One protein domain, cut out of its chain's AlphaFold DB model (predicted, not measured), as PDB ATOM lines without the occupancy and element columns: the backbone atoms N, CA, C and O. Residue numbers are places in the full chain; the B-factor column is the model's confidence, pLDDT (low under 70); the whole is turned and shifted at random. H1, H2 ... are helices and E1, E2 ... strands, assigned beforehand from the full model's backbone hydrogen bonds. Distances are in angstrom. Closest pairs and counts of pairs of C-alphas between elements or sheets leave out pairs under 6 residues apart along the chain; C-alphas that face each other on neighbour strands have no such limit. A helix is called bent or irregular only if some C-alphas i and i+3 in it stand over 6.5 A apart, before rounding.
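What this domain is: This is residues 36 to 191 of the 195 residues of an uncharacterized protein of Clohesyomyces aquaticus (UniProt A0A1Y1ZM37). Look for a strongly twisted, bent sheet whose strands, with the small hairpin E2 and E3 bridging E4 and E7, make a rough, loosely closed ring; the single short helix H1 sits in a crook of the sheet, which curls round it beside E5 and E6. The long bent hairpin E4 and E5 makes one wall of the ring, and the meander E7 E8 E9 E10, each strand the antiparallel neighbour of the one before, carries the sheet on from E5. The printed part has 156 residues with ten named strands and one named helix, in the order E1 E2 E3 E4 E5 H1 E6 E7 E8 E9 E10; the class is mostly strand, though under half of the residues are in named elements. Eight strands form a branched antiparallel sheet, and E2 and E3 form a second, antiparallel one. The whole is compact and rounded, with a radius of gyration of the C-alphas of 15.6 A and spans of 45 by 41 by 34 A.

Where its parts are: Begin at C-alpha 36, at (24.860, -9.812, -89.322); residues 36 to 58 have no named element. Find E1 at residues 59 to 61, starting at (20.576, -22.508, -83.010). After residues 62 to 76 come E2, residues 77 to 82, 16.5 A long, and E3, residues 90 to 93. E4 runs over residues 104 to 112 for 23.5 A and bends by 57 degrees at residue 107. E5, residues 117 to 125, is 22.7 A long and bends by 62 degrees at residue 122. H1 spans residues 130 to 136, and E6 residues 142 to 145. E7, residues 149 to 154, measures 15.9 A, and E8, residues 160 to 165, measures 14.1 A. E9, residues 168 to 175, covers 19.1 A and bends by 54 degrees at residue 171. E10, residues 184 to 190, is 18.8 A long and ends at (18.565, -11.719, -68.239).

How they stand to each other: Start at E5, the strand with three neighbours. On one side of it find E1, beside residues 120 to 121, and E10, beside residues 117 to 119; on the other side is E4, beside residues 118 to 125. N 60 and O 120 are 2.8 A apart, and N 188 and O 118 are also 2.8 A apart. In the hairpin E4 and E5, N 108 and O 121 are 2.8 A apart. E6 is on the other side of E4 from E5, with N 111 and O 143 at 2.9 A. E9 is the antiparallel neighbour of E10, with N 173 and O 187 at 2.9 A; E8 is the antiparallel neighbour of E9, with N 168 and O 165 at 2.8 A, and the edge strand E7 is the antiparallel neighbour of E8, with N 150 and O 164 at 2.9 A. In the hairpin E2 and E3, N 81 and O 91 are 2.8 A apart. The closest C-alphas of E3 and E4, Gln 93 and Tyr 106, are 4.5 A apart; those of E3 and E7, Phe 90 and Trp 149, are 5.4 A apart. H1 is on the branched sheet; its closest C-alpha pair with E5 is Met 125 and Ser 132, at 5.9 A. Each O i to N i+4 pair in H1 is within hydrogen-bond range. E6 and E7 are apart.

The domain as a whole: The two C-alphas farthest apart, those of Arg 67 and Gly 85, are 48.2 A apart. The printed part has no cut, and its one long link is E1 to E2, 15 residues. The mean pLDDT of the printed part is 76.0; look for values under 70 at residues 64 to 72, 87, 97, 153 to 161 and 169 to 191.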
ATOM      1  N   TYR A  36      24.617  -8.596 -90.091       88.06
ATOM      2  CA  TYR A  36      24.860  -9.812 -89.322       88.06
ATOM      3  C   TYR A  36      25.237  -9.434 -87.898       88.06
ATOM      4  O   TYR A  36      25.715  -8.329 -87.619       88.06
ATOM      5  N   LEU A  37      24.988 -10.356 -86.977       85.44
ATOM      6  CA  LEU A  37      25.249 -10.147 -85.563       85.44
ATOM      7  C   LEU A  37      26.701 -10.502 -85.249       85.44
ATOM      8  O   LEU A  37      27.221 -11.510 -85.724       85.44
ATOM      9  N   ARG A  38      27.345  -9.680 -84.419       83.19
ATOM     10  CA  ARG A  38      28.687  -9.921 -83.883       83.19
ATOM     11  C   ARG A  38      28.666  -9.820 -82.368       83.19
ATOM     12  O   ARG A  38      27.913  -9.028 -81.799       83.19
ATOM     13  N   VAL A  39      29.545 -10.565 -81.715       78.88
ATOM     14  CA  VAL A  39      29.647 -10.546 -80.256       78.88
ATOM     15  C   VAL A  39      30.453  -9.346 -79.760       78.88
ATOM     16  O   VAL A  39      31.610  -9.116 -80.120       78.88
ATOM     17  N   ASN A  40      29.840  -8.570 -78.869       77.62
ATOM     18  CA  ASN A  40      30.475  -7.441 -78.202       77.62
ATOM     19  C   ASN A  40      30.984  -7.858 -76.809       77.62
ATOM     20  O   ASN A  40      30.308  -7.646 -75.807       77.62
ATOM     21  N   ALA A  41      32.159  -8.493 -76.759       75.38
ATOM     22  CA  ALA A  41      32.776  -9.019 -75.542       75.38
ATOM     23  C   ALA A  41      34.287  -8.719 -75.503       75.38
ATOM     24  O   ALA A  41      35.108  -9.633 -75.573       75.38
ATOM     25  N   GLY A  42      34.649  -7.435 -75.386       75.94
ATOM     26  CA  GLY A  42      36.000  -6.898 -75.624       75.94
ATOM     27  C   GLY A  42      37.188  -7.531 -74.886       75.94
ATOM     28  O   GLY A  42      38.324  -7.300 -75.276       75.94
ATOM     29  N   LYS A  43      36.959  -8.340 -73.845       79.19
ATOM     30  CA  LYS A  43      38.016  -9.042 -73.088       79.19
ATOM     31  C   LYS A  43      38.140 -10.530 -73.427       79.19
ATOM     32  O   LYS A  43      38.820 -11.264 -72.717       79.19
ATOM     33  N   THR A  44      37.449 -11.002 -74.459       75.69
ATOM     34  CA  THR A  44      37.381 -12.427 -74.803       75.69
ATOM     35  C   THR A  44      37.826 -12.660 -76.241       75.69
ATOM     36  O   THR A  44      37.656 -11.791 -77.094       75.69
ATOM     37  N   GLN A  45      38.315 -13.867 -76.531       77.31
ATOM     38  CA  GLN A  45      38.617 -14.309 -77.902       77.31
ATOM     39  C   GLN A  45      37.390 -14.307 -78.834       77.31
ATOM     40  O   GLN A  45      37.518 -14.381 -80.052       77.31
ATOM     41  N   TRP A  46      36.196 -14.215 -78.250       76.19
ATOM     42  CA  TRP A  46      34.920 -14.197 -78.946       76.19
ATOM     43  C   TRP A  46      34.504 -12.797 -79.410       76.19
ATOM     44  O   TRP A  46      33.492 -12.655 -80.092       76.19
ATOM     45  N   HIS A  47      35.239 -11.740 -79.045       80.56
ATOM     46  CA  HIS A  47      34.907 -10.391 -79.491       80.56
ATOM     47  C   HIS A  47      34.948 -10.276 -81.018       80.56
ATOM     48  O   HIS A  47      35.853 -10.798 -81.661       80.56
ATOM     49  N   HIS A  48      33.969  -9.575 -81.590       79.62
ATOM     50  CA  HIS A  48      33.775  -9.383 -83.027       79.62
ATOM     51  C   HIS A  48      33.517 -10.658 -83.836       79.62
ATOM     52  O   HIS A  48      33.302 -10.548 -85.044       79.62
ATOM     53  N   GLN A  49      33.452 -11.829 -83.195       82.62
ATOM     54  CA  GLN A  49      33.075 -13.058 -83.877       82.62
ATOM     55  C   GLN A  49      31.611 -12.969 -84.330       82.62
ATOM     56  O   GLN A  49      30.756 -12.532 -83.543       82.62
ATOM     57  N   PRO A  50      31.317 -13.318 -85.594       85.75
ATOM     58  CA  PRO A  50      29.957 -13.331 -86.093       85.75
ATOM     59  C   PRO A  50      29.168 -14.491 -85.491       85.75
ATOM     60  O   PRO A  50      29.725 -15.540 -85.174       85.75
ATOM     61  N   LEU A  51      27.856 -14.312 -85.381       85.44
ATOM     62  CA  LEU A  51      26.962 -15.430 -85.115       85.44
ATOM     63  C   LEU A  51      26.722 -16.213 -86.404       85.44
ATOM     64  O   LEU A  51      26.441 -15.637 -87.459       85.44
ATOM     65  N   SER A  52      26.798 -17.530 -86.288       86.94
ATOM     66  CA  SER A  52      26.478 -18.474 -87.351       86.94
ATOM     67  C   SER A  52      25.416 -19.458 -86.870       86.94
ATOM     68  O   SER A  52      25.123 -19.567 -85.673       86.94
ATOM     69  N   GLN A  53      24.791 -20.151 -87.818       85.19
ATOM     70  CA  GLN A  53      23.879 -21.235 -87.490       85.19
ATOM     71  C   GLN A  53      24.676 -22.497 -87.181       85.19
ATOM     72  O   GLN A  53      25.378 -23.021 -88.043       85.19
ATOM     73  N   LEU A  54      24.517 -23.014 -85.967       81.50
ATOM     74  CA  LEU A  54      25.238 -24.194 -85.534       81.50
ATOM     75  C   LEU A  54      24.704 -25.448 -86.254       81.50
ATOM     76  O   LEU A  54      23.484 -25.668 -86.294       81.50
ATOM     77  N   PRO A  55      25.576 -26.312 -86.806       73.94
ATOM     78  CA  PRO A  55      25.146 -27.407 -87.672       73.94
ATOM     79  C   PRO A  55      24.193 -28.415 -87.018       73.94
ATOM     80  O   PRO A  55      23.318 -28.941 -87.713       73.94
ATOM     81  N   LYS A  56      24.356 -28.684 -85.712       75.25
ATOM     82  CA  LYS A  56      23.614 -29.717 -84.972       75.25
ATOM     83  C   LYS A  56      22.320 -29.178 -84.371       75.25
ATOM     84  O   LYS A  56      21.247 -29.612 -84.783       75.25
ATOM     85  N   SER A  57      22.395 -28.217 -83.451       73.94
ATOM     86  CA  SER A  57      21.199 -27.654 -82.806       73.94
ATOM     87  C   SER A  57      20.347 -26.782 -83.729       73.94
ATOM     88  O   SER A  57      19.178 -26.526 -83.422       73.94
ATOM     89  N   LYS A  58      20.922 -26.292 -84.838       79.06
ATOM     90  CA  LYS A  58      20.339 -25.249 -85.702       79.06
ATOM     91  C   LYS A  58      20.073 -23.925 -84.975       79.06
ATOM     92  O   LYS A  58      19.393 -23.061 -85.535       79.06
ATOM     93  N   LEU A  59      20.588 -23.764 -83.754       84.69
ATOM     94  CA  LEU A  59      20.576 -22.508 -83.010       84.69
ATOM     95  C   LEU A  59      21.604 -21.544 -83.594       84.69
ATOM     96  O   LEU A  59      22.524 -21.951 -84.300       84.69
ATOM     97  N   LEU A  60      21.454 -20.261 -83.283       85.25
ATOM     98  CA  LEU A  60      22.467 -19.259 -83.581       85.25
ATOM     99  C   LEU A  60      23.415 -19.129 -82.399       85.25
ATOM    100  O   LEU A  60      22.986 -18.965 -81.254       85.25
ATOM    101  N   GLY A  61      24.707 -19.183 -82.691       84.00
ATOM    102  CA  GLY A  61      25.741 -19.133 -81.675       84.00
ATOM    103  C   GLY A  61      27.105 -18.825 -82.259       84.00
ATOM    104  O   GLY A  61      27.239 -18.418 -83.412       84.00
ATOM    105  N   LEU A  62      28.114 -19.002 -81.415       79.38
ATOM    106  CA  LEU A  62      29.511 -18.924 -81.807       79.38
ATOM    107  C   LEU A  62      30.056 -20.320 -82.071       79.38
ATOM    108  O   LEU A  62      29.969 -21.194 -81.204       79.38
ATOM    109  N   GLU A  63      30.676 -20.506 -83.230       71.00
ATOM    110  CA  GLU A  63      31.447 -21.710 -83.489       71.00
ATOM    111  C   GLU A  63      32.823 -21.637 -82.840       71.00
ATOM    112  O   GLU A  63      33.548 -20.648 -82.959       71.00
ATOM    113  N   ASN A  64      33.198 -22.720 -82.165       66.75
ATOM    114  CA  ASN A  64      34.564 -22.901 -81.715       66.75
ATOM    115  C   ASN A  64      35.396 -23.369 -82.911       66.75
ATOM    116  O   ASN A  64      35.258 -24.515 -83.340       66.75
ATOM    117  N   ILE A  65      36.232 -22.482 -83.453       60.38
ATOM    118  CA  ILE A  65      37.196 -22.822 -84.504       60.38
ATOM    119  C   ILE A  65      38.276 -23.698 -83.859       60.38
ATOM    120  O   ILE A  65      39.311 -23.224 -83.393       60.38
ATOM    121  N   THR A  66      38.003 -24.995 -83.757       54.53
ATOM    122  CA  THR A  66      38.989 -25.988 -83.341       54.53
ATOM    123  C   THR A  66      39.787 -26.446 -84.560       54.53
ATOM    124  O   THR A  66      39.373 -26.278 -85.705       54.53
ATOM    125  N   ARG A  67      40.942 -27.079 -84.328       50.72
ATOM    126  CA  ARG A  67      41.791 -27.649 -85.393       50.72
ATOM    127  C   ARG A  67      41.033 -28.612 -86.327       50.72
ATOM    128  O   ARG A  67      41.461 -28.816 -87.457       50.72
ATOM    129  N   GLU A  68      39.935 -29.194 -85.848       54.25
ATOM    130  CA  GLU A  68      39.087 -30.158 -86.560       54.25
ATOM    131  C   GLU A  68      38.054 -29.490 -87.488       54.25
ATOM    132  O   GLU A  68      37.597 -30.120 -88.437       54.25
ATOM    133  N   HIS A  69      37.745 -28.205 -87.276       55.78
ATOM    134  CA  HIS A  69      36.870 -27.395 -88.131       55.78
ATOM    135  C   HIS A  69      37.593 -26.106 -88.562       55.78
ATOM    136  O   HIS A  69      37.311 -25.023 -88.049       55.78
ATOM    137  N   PRO A  70      38.555 -26.202 -89.502       57.28
ATOM    138  CA  PRO A  70      39.425 -25.083 -89.867       57.28
ATOM    139  C   PRO A  70      38.747 -24.021 -90.744       57.28
ATOM    140  O   PRO A  70      39.326 -22.959 -90.957       57.28
ATOM    141  N   VAL A  71      37.553 -24.300 -91.278       63.81
ATOM    142  CA  VAL A  71      36.795 -23.356 -92.107       63.81
ATOM    143  C   VAL A  71      35.754 -22.670 -91.220       63.81
ATOM    144  O   VAL A  71      34.838 -23.352 -90.764       63.81
ATOM    145  N   PRO A  72      35.868 -21.354 -90.966       68.56
ATOM    146  CA  PRO A  72      34.858 -20.618 -90.215       68.56
ATOM    147  C   PRO A  72      33.519 -20.665 -90.954       68.56
ATOM    148  O   PRO A  72      33.468 -20.331 -92.143       68.56
ATOM    149  N   THR A  73      32.436 -21.044 -90.273       73.56
ATOM    150  CA  THR A  73      31.107 -20.963 -90.886       73.56
ATOM    151  C   THR A  73      30.774 -19.505 -91.208       73.56
ATOM    152  O   THR A  73      31.011 -18.622 -90.374       73.56
ATOM    153  N   PRO A  74      30.235 -19.226 -92.409       82.12
ATOM    154  CA  PRO A  74      29.859 -17.875 -92.792       82.12
ATOM    155  C   PRO A  74      28.903 -17.218 -91.782       82.12
ATOM    156  O   PRO A  74      28.078 -17.906 -91.170       82.12
ATOM    157  N   PRO A  75      28.977 -15.884 -91.619       87.00
ATOM    158  CA  PRO A  75      28.030 -15.150 -90.792       87.00
ATOM    159  C   PRO A  75      26.601 -15.351 -91.303       87.00
ATOM    160  O   PRO A  75      26.358 -15.344 -92.512       87.00
ATOM    161  N   LEU A  76      25.645 -15.459 -90.379       88.81
ATOM    162  CA  LEU A  76      24.240 -15.407 -90.757       88.81
ATOM    163  C   LEU A  76      23.833 -13.955 -91.022       88.81
ATOM    164  O   LEU A  76      23.755 -13.139 -90.100       88.81
ATOM    165  N   ASN A  77      23.546 -13.658 -92.287       90.94
ATOM    166  CA  ASN A  77      23.006 -12.372 -92.695       90.94
ATOM    167  C   ASN A  77      21.491 -12.311 -92.458       90.94
ATOM    168  O   ASN A  77      20.793 -13.318 -92.575       90.94
ATOM    169  N   PHE A  78      20.975 -11.124 -92.157       90.81
ATOM    170  CA  PHE A  78      19.556 -10.856 -91.977       90.81
ATOM    171  C   PHE A  78      19.187  -9.436 -92.416       90.81
ATOM    172  O   PHE A  78      20.020  -8.528 -92.477       90.81
ATOM    173  N   LEU A  79      17.905  -9.258 -92.698       91.25
ATOM    174  CA  LEU A  79      17.249  -8.013 -93.035       91.25
ATOM    175  C   LEU A  79      16.312  -7.608 -91.882       91.25
ATOM    176  O   LEU A  79      15.354  -8.332 -91.602       91.25
ATOM    177  N   PRO A  80      16.567  -6.479 -91.198       89.38
ATOM    178  CA  PRO A  80      15.591  -5.872 -90.307       89.38
ATOM    179  C   PRO A  80      14.349  -5.440 -91.094       89.38
ATOM    180  O   PRO A  80      14.464  -4.716 -92.081       89.38
ATOM    181  N   ILE A  81      13.176  -5.866 -90.639       90.50
ATOM    182  CA  ILE A  81      11.874  -5.443 -91.156       90.50
ATOM    183  C   ILE A  81      11.133  -4.761 -90.016       90.50
ATOM    184  O   ILE A  81      10.869  -5.393 -88.993       90.50
ATOM    185  N   ASP A  82      10.800  -3.487 -90.190       88.69
ATOM    186  CA  ASP A  82      10.036  -2.741 -89.196       88.69
ATOM    187  C   ASP A  82       8.630  -3.334 -89.039       88.69
ATOM    188  O   ASP A  82       7.960  -3.655 -90.024       88.69
ATOM    189  N   ILE A  83       8.180  -3.479 -87.791       86.25
ATOM    190  CA  ILE A  83       6.842  -3.990 -87.486       86.25
ATOM    191  C   ILE A  83       5.861  -2.812 -87.433       86.25
ATOM    192  O   ILE A  83       6.016  -1.933 -86.573       86.25
ATOM    193  N   PRO A  84       4.841  -2.770 -88.316       83.38
ATOM    194  CA  PRO A  84       3.879  -1.675 -88.351       83.38
ATOM    195  C   PRO A  84       3.208  -1.450 -86.992       83.38
ATOM    196  O   PRO A  84       2.818  -2.395 -86.312       83.38
ATOM    197  N   GLY A  85       3.055  -0.184 -86.600       81.25
ATOM    198  CA  GLY A  85       2.392   0.184 -85.345       81.25
ATOM    199  C   GLY A  85       3.266   0.076 -84.091       81.25
ATOM    200  O   GLY A  85       2.750   0.248 -82.988       81.25
ATOM    201  N   THR A  86       4.575  -0.174 -84.228       76.25
ATOM    202  CA  THR A  86       5.517  -0.152 -83.100       76.25
ATOM    203  C   THR A  86       6.726   0.739 -83.397       76.25
ATOM    204  O   THR A  86       7.478   0.494 -84.333       76.25
ATOM    205  N   ASP A  87       6.971   1.757 -82.568       69.56
ATOM    206  CA  ASP A  87       7.963   2.811 -82.875       69.56
ATOM    207  C   ASP A  87       9.439   2.396 -82.688       69.56
ATOM    208  O   ASP A  87      10.337   3.237 -82.643       69.56
ATOM    209  N   SER A  88       9.739   1.108 -82.518       77.25
ATOM    210  CA  SER A  88      11.116   0.666 -82.224       77.25
ATOM    211  C   SER A  88      11.381  -0.832 -82.359       77.25
ATOM    212  O   SER A  88      12.484  -1.273 -82.014       77.25
ATOM    213  N   ARG A  89      10.401  -1.619 -82.822       86.69
ATOM    214  CA  ARG A  89      10.560  -3.067 -82.964       86.69
ATOM    215  C   ARG A  89      10.680  -3.463 -84.422       86.69
ATOM    216  O   ARG A  89      10.045  -2.886 -85.299       86.69
ATOM    217  N   PHE A  90      11.494  -4.477 -84.648       90.75
ATOM    218  CA  PHE A  90      11.686  -5.073 -85.955       90.75
ATOM    219  C   PHE A  90      11.701  -6.597 -85.840       90.75
ATOM    220  O   PHE A  90      12.020  -7.162 -84.791       90.75
ATOM    221  N   ALA A  91      11.380  -7.264 -86.941       93.19
ATOM    222  CA  ALA A  91      11.717  -8.662 -87.159       93.19
ATOM    223  C   ALA A  91      13.041  -8.765 -87.922       93.19
ATOM    224  O   ALA A  91      13.426  -7.862 -88.662       93.19
ATOM    225  N   MET A  92      13.749  -9.876 -87.751       93.25
ATOM    226  CA  MET A  92      14.996 -10.150 -88.467       93.25
ATOM    227  C   MET A  92      14.766 -11.271 -89.479       93.25
ATOM    228  O   MET A  92      14.795 -12.448 -89.118       93.25
ATOM    229  N   GLN A  93      14.523 -10.909 -90.735       93.25
ATOM    230  CA  GLN A  93      14.320 -11.857 -91.829       93.25
ATOM    231  C   GLN A  93      15.663 -12.406 -92.310       93.25
ATOM    232  O   GLN A  93      16.583 -11.648 -92.595       93.25
ATOM    233  N   VAL A  94      15.785 -13.718 -92.445       91.88
ATOM    234  CA  VAL A  94      16.971 -14.351 -93.031       91.88
ATOM    235  C   VAL A  94      16.772 -14.452 -94.551       91.88
ATOM    236  O   VAL A  94      15.657 -14.724 -94.997       91.88
ATOM    237  N   PRO A  95      17.810 -14.249 -95.383       86.75
ATOM    238  CA  PRO A  95      17.720 -14.545 -96.804       86.75
ATOM    239  C   PRO A  95      17.298 -15.996 -97.017       86.75
ATOM    240  O   PRO A  95      17.870 -16.928 -96.447       86.75
ATOM    241  N   TYR A  96      16.266 -16.175 -97.829       80.25
ATOM    242  CA  TYR A  96      15.712 -17.486 -98.090       80.25
ATOM    243  C   TYR A  96      16.735 -18.395 -98.793       80.25
ATOM    244  O   TYR A  96      17.407 -17.978 -99.736       80.25
ATOM    245  N   SER A  97      16.846 -19.641 -98.329       69.31
ATOM    246  CA  SER A  97      17.648 -20.690 -98.964       69.31
ATOM    247  C   SER A  97      16.855 -22.002 -98.961       69.31
ATOM    248  O   SER A  97      16.847 -22.738 -97.978       69.31
ATOM    249  N   GLY A  98      16.123 -22.269-100.043       70.31
ATOM    250  CA  GLY A  98      15.319 -23.484-100.223       70.31
ATOM    251  C   GLY A  98      14.409 -23.406-101.454       70.31
ATOM    252  O   GLY A  98      14.529 -22.468-102.236       70.31
ATOM    253  N   ASP A  99      13.455 -24.338-101.577       72.25
ATOM    254  CA  ASP A  99      12.460 -24.380-102.670       72.25
ATOM    255  C   ASP A  99      11.020 -24.008-102.232       72.25
ATOM    256  O   ASP A  99      10.230 -23.505-103.027       72.25
ATOM    257  N   ASP A 100      10.677 -24.196-100.953       75.25
ATOM    258  CA  ASP A 100       9.406 -23.785-100.336       75.25
ATOM    259  C   ASP A 100       9.288 -22.268-100.053       75.25
ATOM    260  O   ASP A 100       9.624 -21.765 -98.981       75.25
ATOM    261  N   LEU A 101       8.733 -21.535-101.016       79.00
ATOM    262  CA  LEU A 101       8.450 -20.101-100.895       79.00
ATOM    263  C   LEU A 101       7.220 -19.770-100.029       79.00
ATOM    264  O   LEU A 101       6.891 -18.594 -99.881       79.00
ATOM    265  N   SER A 102       6.512 -20.767 -99.480       85.06
ATOM    266  CA  SER A 102       5.308 -20.515 -98.673       85.06
ATOM    267  C   SER A 102       5.621 -19.924 -97.298       85.06
ATOM    268  O   SER A 102       4.744 -19.337 -96.665       85.06
ATOM    269  N   LYS A 103       6.870 -20.060 -96.834       89.69
ATOM    270  CA  LYS A 103       7.316 -19.593 -95.522       89.69
ATOM    271  C   LYS A 103       8.585 -18.772 -95.628       89.69
ATOM    272  O   LYS A 103       9.518 -19.095 -96.357       89.69
ATOM    273  N   THR A 104       8.647 -17.745 -94.799       91.88
ATOM    274  CA  THR A 104       9.798 -16.865 -94.672       91.88
ATOM    275  C   THR A 104      10.588 -17.223 -93.407       91.88
ATOM    276  O   THR A 104       9.995 -17.441 -92.347       91.88
ATOM    277  N   PRO A 105      11.927 -17.315 -93.475       93.00
ATOM    278  CA  PRO A 105      12.742 -17.588 -92.302       93.00
ATOM    279  C   PRO A 105      12.992 -16.310 -91.490       93.00
ATOM    280  O   PRO A 105      13.464 -15.303 -92.019       93.00
ATOM    281  N   TYR A 106      12.745 -16.377 -90.183       93.31
ATOM    282  CA  TYR A 106      12.993 -15.288 -89.238       93.31
ATOM    283  C   TYR A 106      13.848 -15.747 -88.059       93.31
ATOM    284  O   TYR A 106      13.681 -16.854 -87.534       93.31
ATOM    285  N   ILE A 107      14.746 -14.874 -87.594       92.81
ATOM    286  CA  ILE A 107      15.457 -15.077 -86.330       92.81
ATOM    287  C   ILE A 107      14.465 -14.879 -85.185       92.81
ATOM    288  O   ILE A 107      13.912 -13.798 -84.983       92.81
ATOM    289  N   THR A 108      14.271 -15.944 -84.422       93.06
ATOM    290  CA  THR A 108      13.291 -16.046 -83.347       93.06
ATOM    291  C   THR A 108      14.004 -16.262 -82.020       93.06
ATOM    292  O   THR A 108      14.917 -17.087 -81.922       93.06
ATOM    293  N   ALA A 109      13.582 -15.537 -80.987       91.31
ATOM    294  CA  ALA A 109      13.987 -15.815 -79.619       91.31
ATOM    295  C   ALA A 109      13.141 -16.972 -79.083       91.31
ATOM    296  O   ALA A 109      11.917 -16.925 -79.129       91.31
ATOM    297  N   VAL A 110      13.798 -18.010 -78.578       89.88
ATOM    298  CA  VAL A 110      13.192 -19.231 -78.048       89.88
ATOM    299  C   VAL A 110      13.527 -19.319 -76.568       89.88
ATOM    300  O   VAL A 110      14.694 -19.404 -76.192       89.88
ATOM    301  N   SER A 111      12.511 -19.292 -75.718       88.94
ATOM    302  CA  SER A 111      12.656 -19.302 -74.261       88.94
ATOM    303  C   SER A 111      11.753 -20.357 -73.634       88.94
ATOM    304  O   SER A 111      10.768 -20.776 -74.234       88.94
ATOM    305  N   TRP A 112      12.071 -20.803 -72.422       87.50
ATOM    306  CA  TRP A 112      11.223 -21.739 -71.677       87.50
ATOM    307  C   TRP A 112      10.390 -20.981 -70.654       87.50
ATOM    308  O   TRP A 112      10.867 -20.017 -70.051       87.50
ATOM    309  N   LYS A 113       9.152 -21.426 -70.415       82.94
ATOM    310  CA  LYS A 113       8.290 -20.807 -69.401       82.94
ATOM    311  C   LYS A 113       8.975 -20.858 -68.028       82.94
ATOM    312  O   LYS A 113       9.279 -21.932 -67.523       82.94
ATOM    313  N   GLY A 114       9.213 -19.687 -67.436       80.69
ATOM    314  CA  GLY A 114       9.926 -19.546 -66.160       80.69
ATOM    315  C   GLY A 114      11.451 -19.443 -66.276       80.69
ATOM    316  O   GLY A 114      12.106 -19.199 -65.266       80.69
ATOM    317  N   SER A 115      12.020 -19.568 -67.479       81.62
ATOM    318  CA  SER A 115      13.442 -19.323 -67.716       81.62
ATOM    319  C   SER A 115      13.743 -17.830 -67.853       81.62
ATOM    320  O   SER A 115      12.944 -17.046 -68.366       81.62
ATOM    321  N   SER A 116      14.938 -17.447 -67.414       78.31
ATOM    322  CA  SER A 116      15.544 -16.134 -67.636       78.31
ATOM    323  C   SER A 116      16.513 -16.123 -68.824       78.31
ATOM    324  O   SER A 116      17.274 -15.169 -68.982       78.31
ATOM    325  N   THR A 117      16.518 -17.191 -69.624       79.31
ATOM    326  CA  THR A 117      17.391 -17.366 -70.785       79.31
ATOM    327  C   THR A 117      16.573 -17.589 -72.051       79.31
ATOM    328  O   THR A 117      15.532 -18.256 -72.032       79.31
ATOM    329  N   ALA A 118      17.062 -17.035 -73.158       85.31
ATOM    330  CA  ALA A 118      16.526 -17.286 -74.489       85.31
ATOM    331  C   ALA A 118      17.651 -17.706 -75.442       85.31
ATOM    332  O   ALA A 118      18.720 -17.098 -75.460       85.31
ATOM    333  N   ALA A 119      17.408 -18.735 -76.245       86.38
ATOM    334  CA  ALA A 119      18.241 -19.090 -77.386       86.38
ATOM    335  C   ALA A 119      17.720 -18.385 -78.644       86.38
ATOM    336  O   ALA A 119      16.555 -18.004 -78.711       86.38
ATOM    337  N   MET A 120      18.563 -18.226 -79.659       89.38
ATOM    338  CA  MET A 120      18.117 -17.732 -80.962       89.38
ATOM    339  C   MET A 120      18.064 -18.886 -81.952       89.38
ATOM    340  O   MET A 120      18.996 -19.686 -82.022       89.38
ATOM    341  N   LYS A 121      16.990 -18.964 -82.732       90.50
ATOM    342  CA  LYS A 121      16.795 -19.994 -83.752       90.50
ATOM    343  C   LYS A 121      16.142 -19.387 -84.984       90.50
ATOM    344  O   LYS A 121      15.316 -18.491 -84.860       90.50
ATOM    345  N   VAL A 122      16.482 -19.893 -86.163       91.12
ATOM    346  CA  VAL A 122      15.745 -19.564 -87.387       91.12
ATOM    347  C   VAL A 122      14.505 -20.449 -87.461       91.12
ATOM    348  O   VAL A 122      14.626 -21.676 -87.428       91.12
ATOM    349  N   LEU A 123      13.327 -19.836 -87.537       91.31
ATOM    350  CA  LEU A 123      12.054 -20.524 -87.751       91.31
ATOM    351  C   LEU A 123      11.432 -20.056 -89.067       91.31
ATOM    352  O   LEU A 123      11.570 -18.893 -89.438       91.31
ATOM    353  N   PHE A 124      10.750 -20.968 -89.756       91.25
ATOM    354  CA  PHE A 124      10.057 -20.706 -91.016       91.25
ATOM    355  C   PHE A 124       8.571 -20.487 -90.734       91.25
ATOM    356  O   PHE A 124       7.907 -21.383 -90.211       91.25
ATOM    357  N   MET A 125       8.061 -19.308 -91.074       91.38
ATOM    358  CA  MET A 125       6.692 -18.866 -90.783       91.38
ATOM    359  C   MET A 125       6.200 -17.900 -91.868       91.38
ATOM    360  O   MET A 125       7.011 -17.319 -92.588       91.38
ATOM    361  N   SER A 126       4.887 -17.752 -92.021       90.88
ATOM    362  CA  SER A 126       4.299 -16.896 -93.064       90.88
ATOM    363  C   SER A 126       4.626 -15.416 -92.843       90.88
ATOM    364  O   SER A 126       4.999 -14.713 -93.779       90.88
ATOM    365  N   ASP A 127       4.544 -14.966 -91.592       91.00
ATOM    366  CA  ASP A 127       4.862 -13.613 -91.137       91.00
ATOM    367  C   ASP A 127       5.430 -13.673 -89.698       91.00
ATOM    368  O   ASP A 127       5.375 -14.735 -89.070       91.00
ATOM    369  N   PRO A 128       6.015 -12.585 -89.159       90.56
ATOM    370  CA  PRO A 128       6.634 -12.615 -87.836       90.56
ATOM    371  C   PRO A 128       5.637 -12.409 -86.678       90.56
ATOM    372  O   PRO A 128       6.084 -12.183 -85.555       90.56
ATOM    373  N   THR A 129       4.321 -12.446 -86.923       89.62
ATOM    374  CA  THR A 129       3.299 -12.176 -85.894       89.62
ATOM    375  C   THR A 129       3.200 -13.302 -84.865       89.62
ATOM    376  O   THR A 129       3.626 -14.435 -85.102       89.62
ATOM    377  N   GLU A 130       2.621 -13.003 -83.701       86.62
ATOM    378  CA  GLU A 130       2.487 -13.965 -82.604       86.62
ATOM    379  C   GLU A 130       1.735 -15.239 -83.032       86.62
ATOM    380  O   GLU A 130       2.103 -16.342 -82.619       86.62
ATOM    381  N   GLU A 131       0.706 -15.108 -83.872       86.69
ATOM    382  CA  GLU A 131      -0.083 -16.221 -84.398       86.69
ATOM    383  C   GLU A 131       0.776 -17.168 -85.246       86.69
ATOM    384  O   GLU A 131       0.867 -18.360 -84.940       86.69
ATOM    385  N   SER A 132       1.475 -16.634 -86.251       87.31
ATOM    386  CA  SER A 132       2.354 -17.408 -87.139       87.31
ATOM    387  C   SER A 132       3.544 -18.022 -86.397       87.31
ATOM    388  O   SER A 132       3.951 -19.158 -86.663       87.31
ATOM    389  N   VAL A 133       4.104 -17.296 -85.424       87.06
ATOM    390  CA  VAL A 133       5.219 -17.782 -84.604       87.06
ATOM    391  C   VAL A 133       4.794 -18.973 -83.747       87.06
ATOM    392  O   VAL A 133       5.568 -19.926 -83.615       87.06
ATOM    393  N   LYS A 134       3.582 -18.962 -83.177       85.12
ATOM    394  CA  LYS A 134       3.061 -20.080 -82.369       85.12
ATOM    395  C   LYS A 134       2.990 -21.380 -83.163       85.12
ATOM    396  O   LYS A 134       3.329 -22.424 -82.613       85.12
ATOM    397  N   GLU A 135       2.613 -21.320 -84.437       84.81
ATOM    398  CA  GLU A 135       2.558 -22.496 -85.313       84.81
ATOM    399  C   GLU A 135       3.951 -23.062 -85.632       84.81
ATOM    400  O   GLU A 135       4.129 -24.277 -85.721       84.81
ATOM    401  N   GLY A 136       4.952 -22.190 -85.792       80.81
ATOM    402  CA  GLY A 136       6.339 -22.583 -86.068       80.81
ATOM    403  C   GLY A 136       7.160 -22.957 -84.826       80.81
ATOM    404  O   GLY A 136       8.257 -23.513 -84.953       80.81
ATOM    405  N   CYS A 137       6.674 -22.636 -83.626       87.94
ATOM    406  CA  CYS A 137       7.391 -22.850 -82.374       87.94
ATOM    407  C   CYS A 137       7.391 -24.338 -81.970       87.94
ATOM    408  O   CYS A 137       6.377 -25.021 -82.124       87.94
ATOM    409  N   PRO A 138       8.495 -24.876 -81.414       83.75
ATOM    410  CA  PRO A 138       8.503 -26.231 -80.871       83.75
ATOM    411  C   PRO A 138       7.397 -26.444 -79.829       83.75
ATOM    412  O   PRO A 138       7.210 -25.622 -78.934       83.75
ATOM    413  N   VAL A 139       6.706 -27.583 -79.916       84.19
ATOM    414  CA  VAL A 139       5.660 -27.966 -78.959       84.19
ATOM    415  C   VAL A 139       6.201 -28.092 -77.528       84.19
ATOM    416  O   VAL A 139       7.315 -28.567 -77.304       84.19
ATOM    417  N   GLY A 140       5.380 -27.705 -76.546       84.38
ATOM    418  CA  GLY A 140       5.676 -27.828 -75.115       84.38
ATOM    419  C   GLY A 140       5.674 -26.488 -74.377       84.38
ATOM    420  O   GLY A 140       4.992 -25.546 -74.765       84.38
ATOM    421  N   ASN A 141       6.445 -26.396 -73.288       85.94
ATOM    422  CA  ASN A 141       6.557 -25.189 -72.451       85.94
ATOM    423  C   ASN A 141       7.565 -24.169 -73.016       85.94
ATOM    424  O   ASN A 141       8.384 -23.618 -72.272       85.94
ATOM    425  N   VAL A 142       7.529 -23.953 -74.330       90.19
ATOM    426  CA  VAL A 142       8.440 -23.068 -75.061       90.19
ATOM    427  C   VAL A 142       7.666 -21.848 -75.554       90.19
ATOM    428  O   VAL A 142       6.536 -21.958 -76.016       90.19
ATOM    429  N   VAL A 143       8.273 -20.675 -75.420       90.12
ATOM    430  CA  VAL A 143       7.759 -19.395 -75.901       90.12
ATOM    431  C   VAL A 143       8.718 -18.889 -76.967       90.12
ATOM    432  O   VAL A 143       9.897 -18.652 -76.682       90.12
ATOM    433  N   CYS A 144       8.201 -18.742 -78.183       91.62
ATOM    434  CA  CYS A 144       8.915 -18.201 -79.328       91.62
ATOM    435  C   CYS A 144       8.363 -16.826 -79.686       91.62
ATOM    436  O   CYS A 144       7.149 -16.640 -79.640       91.62
ATOM    437  N   VAL A 145       9.230 -15.893 -80.073       91.88
ATOM    438  CA  VAL A 145       8.822 -14.563 -80.550       91.88
ATOM    439  C   VAL A 145       9.840 -14.049 -81.571       91.88
ATOM    440  O   VAL A 145      11.054 -14.163 -81.362       91.88
ATOM    441  N   ALA A 146       9.345 -13.499 -82.679       92.00
ATOM    442  CA  ALA A 146      10.152 -13.056 -83.817       92.00
ATOM    443  C   ALA A 146      10.064 -11.541 -84.095       92.00
ATOM    444  O   ALA A 146      10.924 -11.008 -84.792       92.00
ATOM    445  N   ASP A 147       9.080 -10.842 -83.523       88.31
ATOM    446  CA  ASP A 147       8.719  -9.437 -83.780       88.31
ATOM    447  C   ASP A 147       9.052  -8.476 -82.620       88.31
ATOM    448  O   ASP A 147       8.606  -7.329 -82.587       88.31
ATOM    449  N   ALA A 148       9.849  -8.921 -81.647       86.69
ATOM    450  CA  ALA A 148      10.165  -8.136 -80.453       86.69
ATOM    451  C   ALA A 148      11.637  -7.716 -80.356       86.69
ATOM    452  O   ALA A 148      12.116  -7.438 -79.252       86.69
ATOM    453  N   TRP A 149      12.358  -7.676 -81.480       89.44
ATOM    454  CA  TRP A 149      13.742  -7.215 -81.498       89.44
ATOM    455  C   TRP A 149      13.806  -5.694 -81.488       89.44
ATOM    456  O   TRP A 149      13.094  -5.019 -82.226       89.44
ATOM    457  N   SER A 150      14.689  -5.155 -80.660       87.75
ATOM    458  CA  SER A 150      15.013  -3.735 -80.617       87.75
ATOM    459  C   SER A 150      16.520  -3.560 -80.495       87.75
ATOM    460  O   SER A 150      17.269  -4.489 -80.187       87.75
ATOM    461  N   THR A 151      16.999  -2.352 -80.764       80.75
ATOM    462  CA  THR A 151      18.400  -2.005 -80.525       80.75
ATOM    463  C   THR A 151      18.494  -0.831 -79.576       80.75
ATOM    464  O   THR A 151      17.861   0.195 -79.821       80.75
ATOM    465  N   SER A 152      19.342  -0.940 -78.561       76.25
ATOM    466  CA  SER A 152      19.637   0.144 -77.631       76.25
ATOM    467  C   SER A 152      21.126   0.497 -77.629       76.25
ATOM    468  O   SER A 152      21.992  -0.292 -78.022       76.25
ATOM    469  N   GLY A 153      21.416   1.732 -77.210       64.25
ATOM    470  CA  GLY A 153      22.765   2.291 -77.166       64.25
ATOM    471  C   GLY A 153      23.348   2.599 -78.551       64.25
ATOM    472  O   GLY A 153      23.310   1.776 -79.464       64.25
ATOM    473  N   ARG A 154      23.937   3.787 -78.707       61.22
ATOM    474  CA  ARG A 154      24.765   4.139 -79.871       61.22
ATOM    475  C   ARG A 154      26.216   4.313 -79.437       61.22
ATOM    476  O   ARG A 154      26.475   4.706 -78.301       61.22
ATOM    477  N   ASN A 155      27.165   3.978 -80.307       60.50
ATOM    478  CA  ASN A 155      28.525   4.499 -80.178       60.50
ATOM    479  C   ASN A 155      28.591   5.948 -80.692       60.50
ATOM    480  O   ASN A 155      27.608   6.469 -81.220       60.50
ATOM    481  N   GLU A 156      29.748   6.586 -80.527       59.41
ATOM    482  CA  GLU A 156      30.016   7.945 -81.026       59.41
ATOM    483  C   GLU A 156      29.859   8.044 -82.558       59.41
ATOM    484  O   GLU A 156      29.534   9.104 -83.080       59.41
ATOM    485  N   GLU A 157      29.974   6.918 -83.269       57.62
ATOM    486  CA  GLU A 157      29.798   6.782 -84.724       57.62
ATOM    487  C   GLU A 157      28.342   6.451 -85.132       57.62
ATOM    488  O   GLU A 157      28.056   6.187 -86.298       57.62
ATOM    489  N   GLY A 158      27.397   6.421 -84.185       54.78
ATOM    490  CA  GLY A 158      25.981   6.136 -84.443       54.78
ATOM    491  C   GLY A 158      25.611   4.654 -84.627       54.78
ATOM    492  O   GLY A 158      24.434   4.348 -84.835       54.78
ATOM    493  N   VAL A 159      26.560   3.725 -84.493       60.44
ATOM    494  CA  VAL A 159      26.353   2.271 -84.570       60.44
ATOM    495  C   VAL A 159      25.598   1.771 -83.336       60.44
ATOM    496  O   VAL A 159      25.990   2.021 -82.192       60.44
ATOM    497  N   ARG A 160      24.507   1.037 -83.573       64.50
ATOM    498  CA  ARG A 160      23.659   0.407 -82.548       64.50
ATOM    499  C   ARG A 160      24.440  -0.707 -81.831       64.50
ATOM    500  O   ARG A 160      24.905  -1.639 -82.479       64.50
ATOM    501  N   LYS A 161      24.617  -0.608 -80.505       66.19
ATOM    502  CA  LYS A 161      25.544  -1.478 -79.744       66.19
ATOM    503  C   LYS A 161      24.914  -2.731 -79.147       66.19
ATOM    504  O   LYS A 161      25.641  -3.695 -78.902       66.19
ATOM    505  N   ARG A 162      23.621  -2.704 -78.818       74.31
ATOM    506  CA  ARG A 162      22.991  -3.755 -78.016       74.31
ATOM    507  C   ARG A 162      21.698  -4.209 -78.670       74.31
ATOM    508  O   ARG A 162      20.786  -3.410 -78.847       74.31
ATOM    509  N   LEU A 163      21.652  -5.485 -79.040       81.06
ATOM    510  CA  LEU A 163      20.423  -6.149 -79.455       81.06
ATOM    511  C   LEU A 163      19.632  -6.517 -78.199       81.06
ATOM    512  O   LEU A 163      20.189  -7.066 -77.247       81.06
ATOM    513  N   GLU A 164      18.350  -6.203 -78.211       84.38
ATOM    514  CA  GLU A 164      17.405  -6.521 -77.153       84.38
ATOM    515  C   GLU A 164      16.243  -7.316 -77.737       84.38
ATOM    516  O   GLU A 164      15.881  -7.152 -78.901       84.38
ATOM    517  N   TYR A 165      15.652  -8.170 -76.912       83.88
ATOM    518  CA  TYR A 165      14.466  -8.939 -77.261       83.88
ATOM    519  C   TYR A 165      13.425  -8.781 -76.156       83.88
ATOM    520  O   TYR A 165      13.710  -9.099 -75.004       83.88
ATOM    521  N   GLY A 166      12.243  -8.246 -76.463       78.81
ATOM    522  CA  GLY A 166      11.196  -8.031 -75.452       78.81
ATOM    523  C   GLY A 166      11.652  -7.143 -74.281       78.81
ATOM    524  O   GLY A 166      11.226  -7.342 -73.144       78.81
ATOM    525  N   GLY A 167      12.575  -6.207 -74.538       72.88
ATOM    526  CA  GLY A 167      13.220  -5.370 -73.518       72.88
ATOM    527  C   GLY A 167      14.309  -6.076 -72.699       72.88
ATOM    528  O   GLY A 167      14.809  -5.509 -71.727       72.88
ATOM    529  N   TRP A 168      14.687  -7.310 -73.048       72.56
ATOM    530  CA  TRP A 168      15.774  -8.034 -72.394       72.56
ATOM    531  C   TRP A 168      17.109  -7.646 -73.017       72.56
ATOM    532  O   TRP A 168      17.365  -7.902 -74.193       72.56
ATOM    533  N   GLN A 169      17.979  -7.073 -72.190       68.69
ATOM    534  CA  GLN A 169      19.392  -6.890 -72.494       68.69
ATOM    535  C   GLN A 169      20.099  -8.206 -72.199       68.69
ATOM    536  O   GLN A 169      20.303  -8.546 -71.037       68.69
ATOM    537  N   GLY A 170      20.393  -8.983 -73.236       59.69
ATOM    538  CA  GLY A 170      21.030 -10.278 -73.037       59.69
ATOM    539  C   GLY A 170      22.553 -10.196 -72.971       59.69
ATOM    540  O   GLY A 170      23.182  -9.470 -73.743       59.69
ATOM    541  N   ALA A 171      23.137 -10.992 -72.080       62.41
ATOM    542  CA  ALA A 171      24.533 -11.425 -72.147       62.41
ATOM    543  C   ALA A 171      24.618 -12.797 -72.833       62.41
ATOM    544  O   ALA A 171      23.673 -13.568 -72.727       62.41
ATOM    545  N   TRP A 172      25.717 -13.109 -73.525       62.88
ATOM    546  CA  TRP A 172      25.895 -14.398 -74.210       62.88
ATOM    547  C   TRP A 172      26.434 -15.477 -73.258       62.88
ATOM    548  O   TRP A 172      27.532 -15.323 -72.725       62.88
ATOM    549  N   GLY A 173      25.690 -16.571 -73.075       57.75
ATOM    550  CA  GLY A 173      26.079 -17.728 -72.257       57.75
ATOM    551  C   GLY A 173      26.735 -18.867 -73.047       57.75
ATOM    552  O   GLY A 173      26.536 -18.988 -74.254       57.75
ATOM    553  N   VAL A 174      27.509 -19.720 -72.366       59.19
ATOM    554  CA  VAL A 174      28.122 -20.943 -72.927       59.19
ATOM    555  C   VAL A 174      27.078 -22.078 -72.975       59.19
ATOM    556  O   VAL A 174      26.466 -22.382 -71.956       59.19
ATOM    557  N   PHE A 175      26.891 -22.738 -74.119       58.44
ATOM    558  CA  PHE A 175      26.091 -23.949 -74.320       58.44
ATOM    559  C   PHE A 175      26.858 -24.992 -75.158       58.44
ATOM    560  O   PHE A 175      27.518 -24.662 -76.137       58.44
ATOM    561  N   ALA A 176      26.772 -26.275 -74.810       54.97
ATOM    562  CA  ALA A 176      27.435 -27.338 -75.566       54.97
ATOM    563  C   ALA A 176      26.544 -27.850 -76.713       54.97
ATOM    564  O   ALA A 176      25.602 -28.595 -76.465       54.97
ATOM    565  N   ASP A 177      26.864 -27.496 -77.962       51.12
ATOM    566  CA  ASP A 177      26.196 -28.055 -79.156       51.12
ATOM    567  C   ASP A 177      26.988 -29.213 -79.807       51.12
ATOM    568  O   ASP A 177      26.463 -30.032 -80.565       51.12
ATOM    569  N   ALA A 178      28.273 -29.352 -79.466       43.00
ATOM    570  CA  ALA A 178      29.111 -30.461 -79.906       43.00
ATOM    571  C   ALA A 178      29.278 -31.492 -78.779       43.00
ATOM    572  O   ALA A 178      29.898 -31.228 -77.749       43.00
ATOM    573  N   GLY A 179      28.719 -32.689 -78.982       33.03
ATOM    574  CA  GLY A 179      28.975 -33.843 -78.125       33.03
ATOM    575  C   GLY A 179      30.476 -34.064 -77.909       33.03
ATOM    576  O   GLY A 179      31.238 -34.111 -78.867       33.03
ATOM    577  N   VAL A 180      30.844 -34.213 -76.633       33.56
ATOM    578  CA  VAL A 180      32.163 -34.594 -76.105       33.56
ATOM    579  C   VAL A 180      33.307 -33.649 -76.521       33.56
ATOM    580  O   VAL A 180      34.064 -33.930 -77.436       33.56
ATOM    581  N   ARG A 181      33.497 -32.580 -75.728       33.72
ATOM    582  CA  ARG A 181      34.653 -31.646 -75.711       33.72
ATOM    583  C   ARG A 181      34.633 -30.495 -76.728       33.72
ATOM    584  O   ARG A 181      35.510 -30.355 -77.567       33.72
ATOM    585  N   GLY A 182      33.717 -29.559 -76.513       33.06
ATOM    586  CA  GLY A 182      33.840 -28.194 -77.021       33.06
ATOM    587  C   GLY A 182      32.709 -27.340 -76.474       33.06
ATOM    588  O   GLY A 182      31.573 -27.485 -76.909       33.06
ATOM    589  N   GLY A 183      32.990 -26.486 -75.488       32.62
ATOM    590  CA  GLY A 183      32.011 -25.484 -75.062       32.62
ATOM    591  C   GLY A 183      31.782 -24.499 -76.209       32.62
ATOM    592  O   GLY A 183      32.747 -23.928 -76.713       32.62
ATOM    593  N   MET A 184      30.537 -24.341 -76.649       41.41
ATOM    594  CA  MET A 184      30.102 -23.287 -77.575       41.41
ATOM    595  C   MET A 184      29.348 -22.223 -76.776       41.41
ATOM    596  O   MET A 184      29.056 -22.449 -75.613       41.41
ATOM    597  N   CYS A 185      29.055 -21.049 -77.333       41.59
ATOM    598  CA  CYS A 185      28.254 -20.033 -76.641       41.59
ATOM    599  C   CYS A 185      26.931 -19.798 -77.365       41.59
ATOM    600  O   CYS A 185      26.934 -19.371 -78.517       41.59
ATOM    601  N   SER A 186      25.813 -20.045 -76.681       41.50
ATOM    602  CA  SER A 186      24.495 -19.567 -77.088       41.50
ATOM    603  C   SER A 186      23.635 -19.255 -75.864       41.50
ATOM    604  O   SER A 186      23.460 -20.104 -74.990       41.50
ATOM    605  N   GLY A 187      23.027 -18.073 -75.855       44.38
ATOM    606  CA  GLY A 187      21.934 -17.734 -74.948       44.38
ATOM    607  C   GLY A 187      22.022 -16.289 -74.495       44.38
ATOM    608  O   GLY A 187      23.072 -15.897 -74.017       44.38
ATOM    609  N   LEU A 188      20.944 -15.523 -74.653       44.88
ATOM    610  CA  LEU A 188      20.753 -14.213 -74.034       44.88
ATOM    611  C   LEU A 188      20.302 -14.447 -72.583       44.88
ATOM    612  O   LEU A 188      19.217 -14.985 -72.356       44.88
ATOM    613  N   GLU A 189      21.132 -14.088 -71.607       41.81
ATOM    614  CA  GLU A 189      20.821 -14.169 -70.176       41.81
ATOM    615  C   GLU A 189      20.272 -12.835 -69.655       41.81
ATOM    616  O   GLU A 189      20.822 -11.771 -69.943       41.81
ATOM    617  N   LYS A 190      19.180 -12.884 -68.885       38.09
ATOM    618  CA  LYS A 190      18.565 -11.719 -68.239       38.09
ATOM    619  C   LYS A 190      19.461 -11.179 -67.125       38.09
ATOM    620  O   LYS A 190      19.480 -11.725 -66.021       38.09
ATOM    621  N   GLU A 191      20.111 -10.043 -67.353       39.84
ATOM    622  CA  GLU A 191      20.768  -9.326 -66.264       39.84
ATOM    623  C   GLU A 191      19.708  -8.597 -65.424       39.84
ATOM    624  O   GLU A 191      19.072  -7.626 -65.845       39.84
TER     625      GLU A 191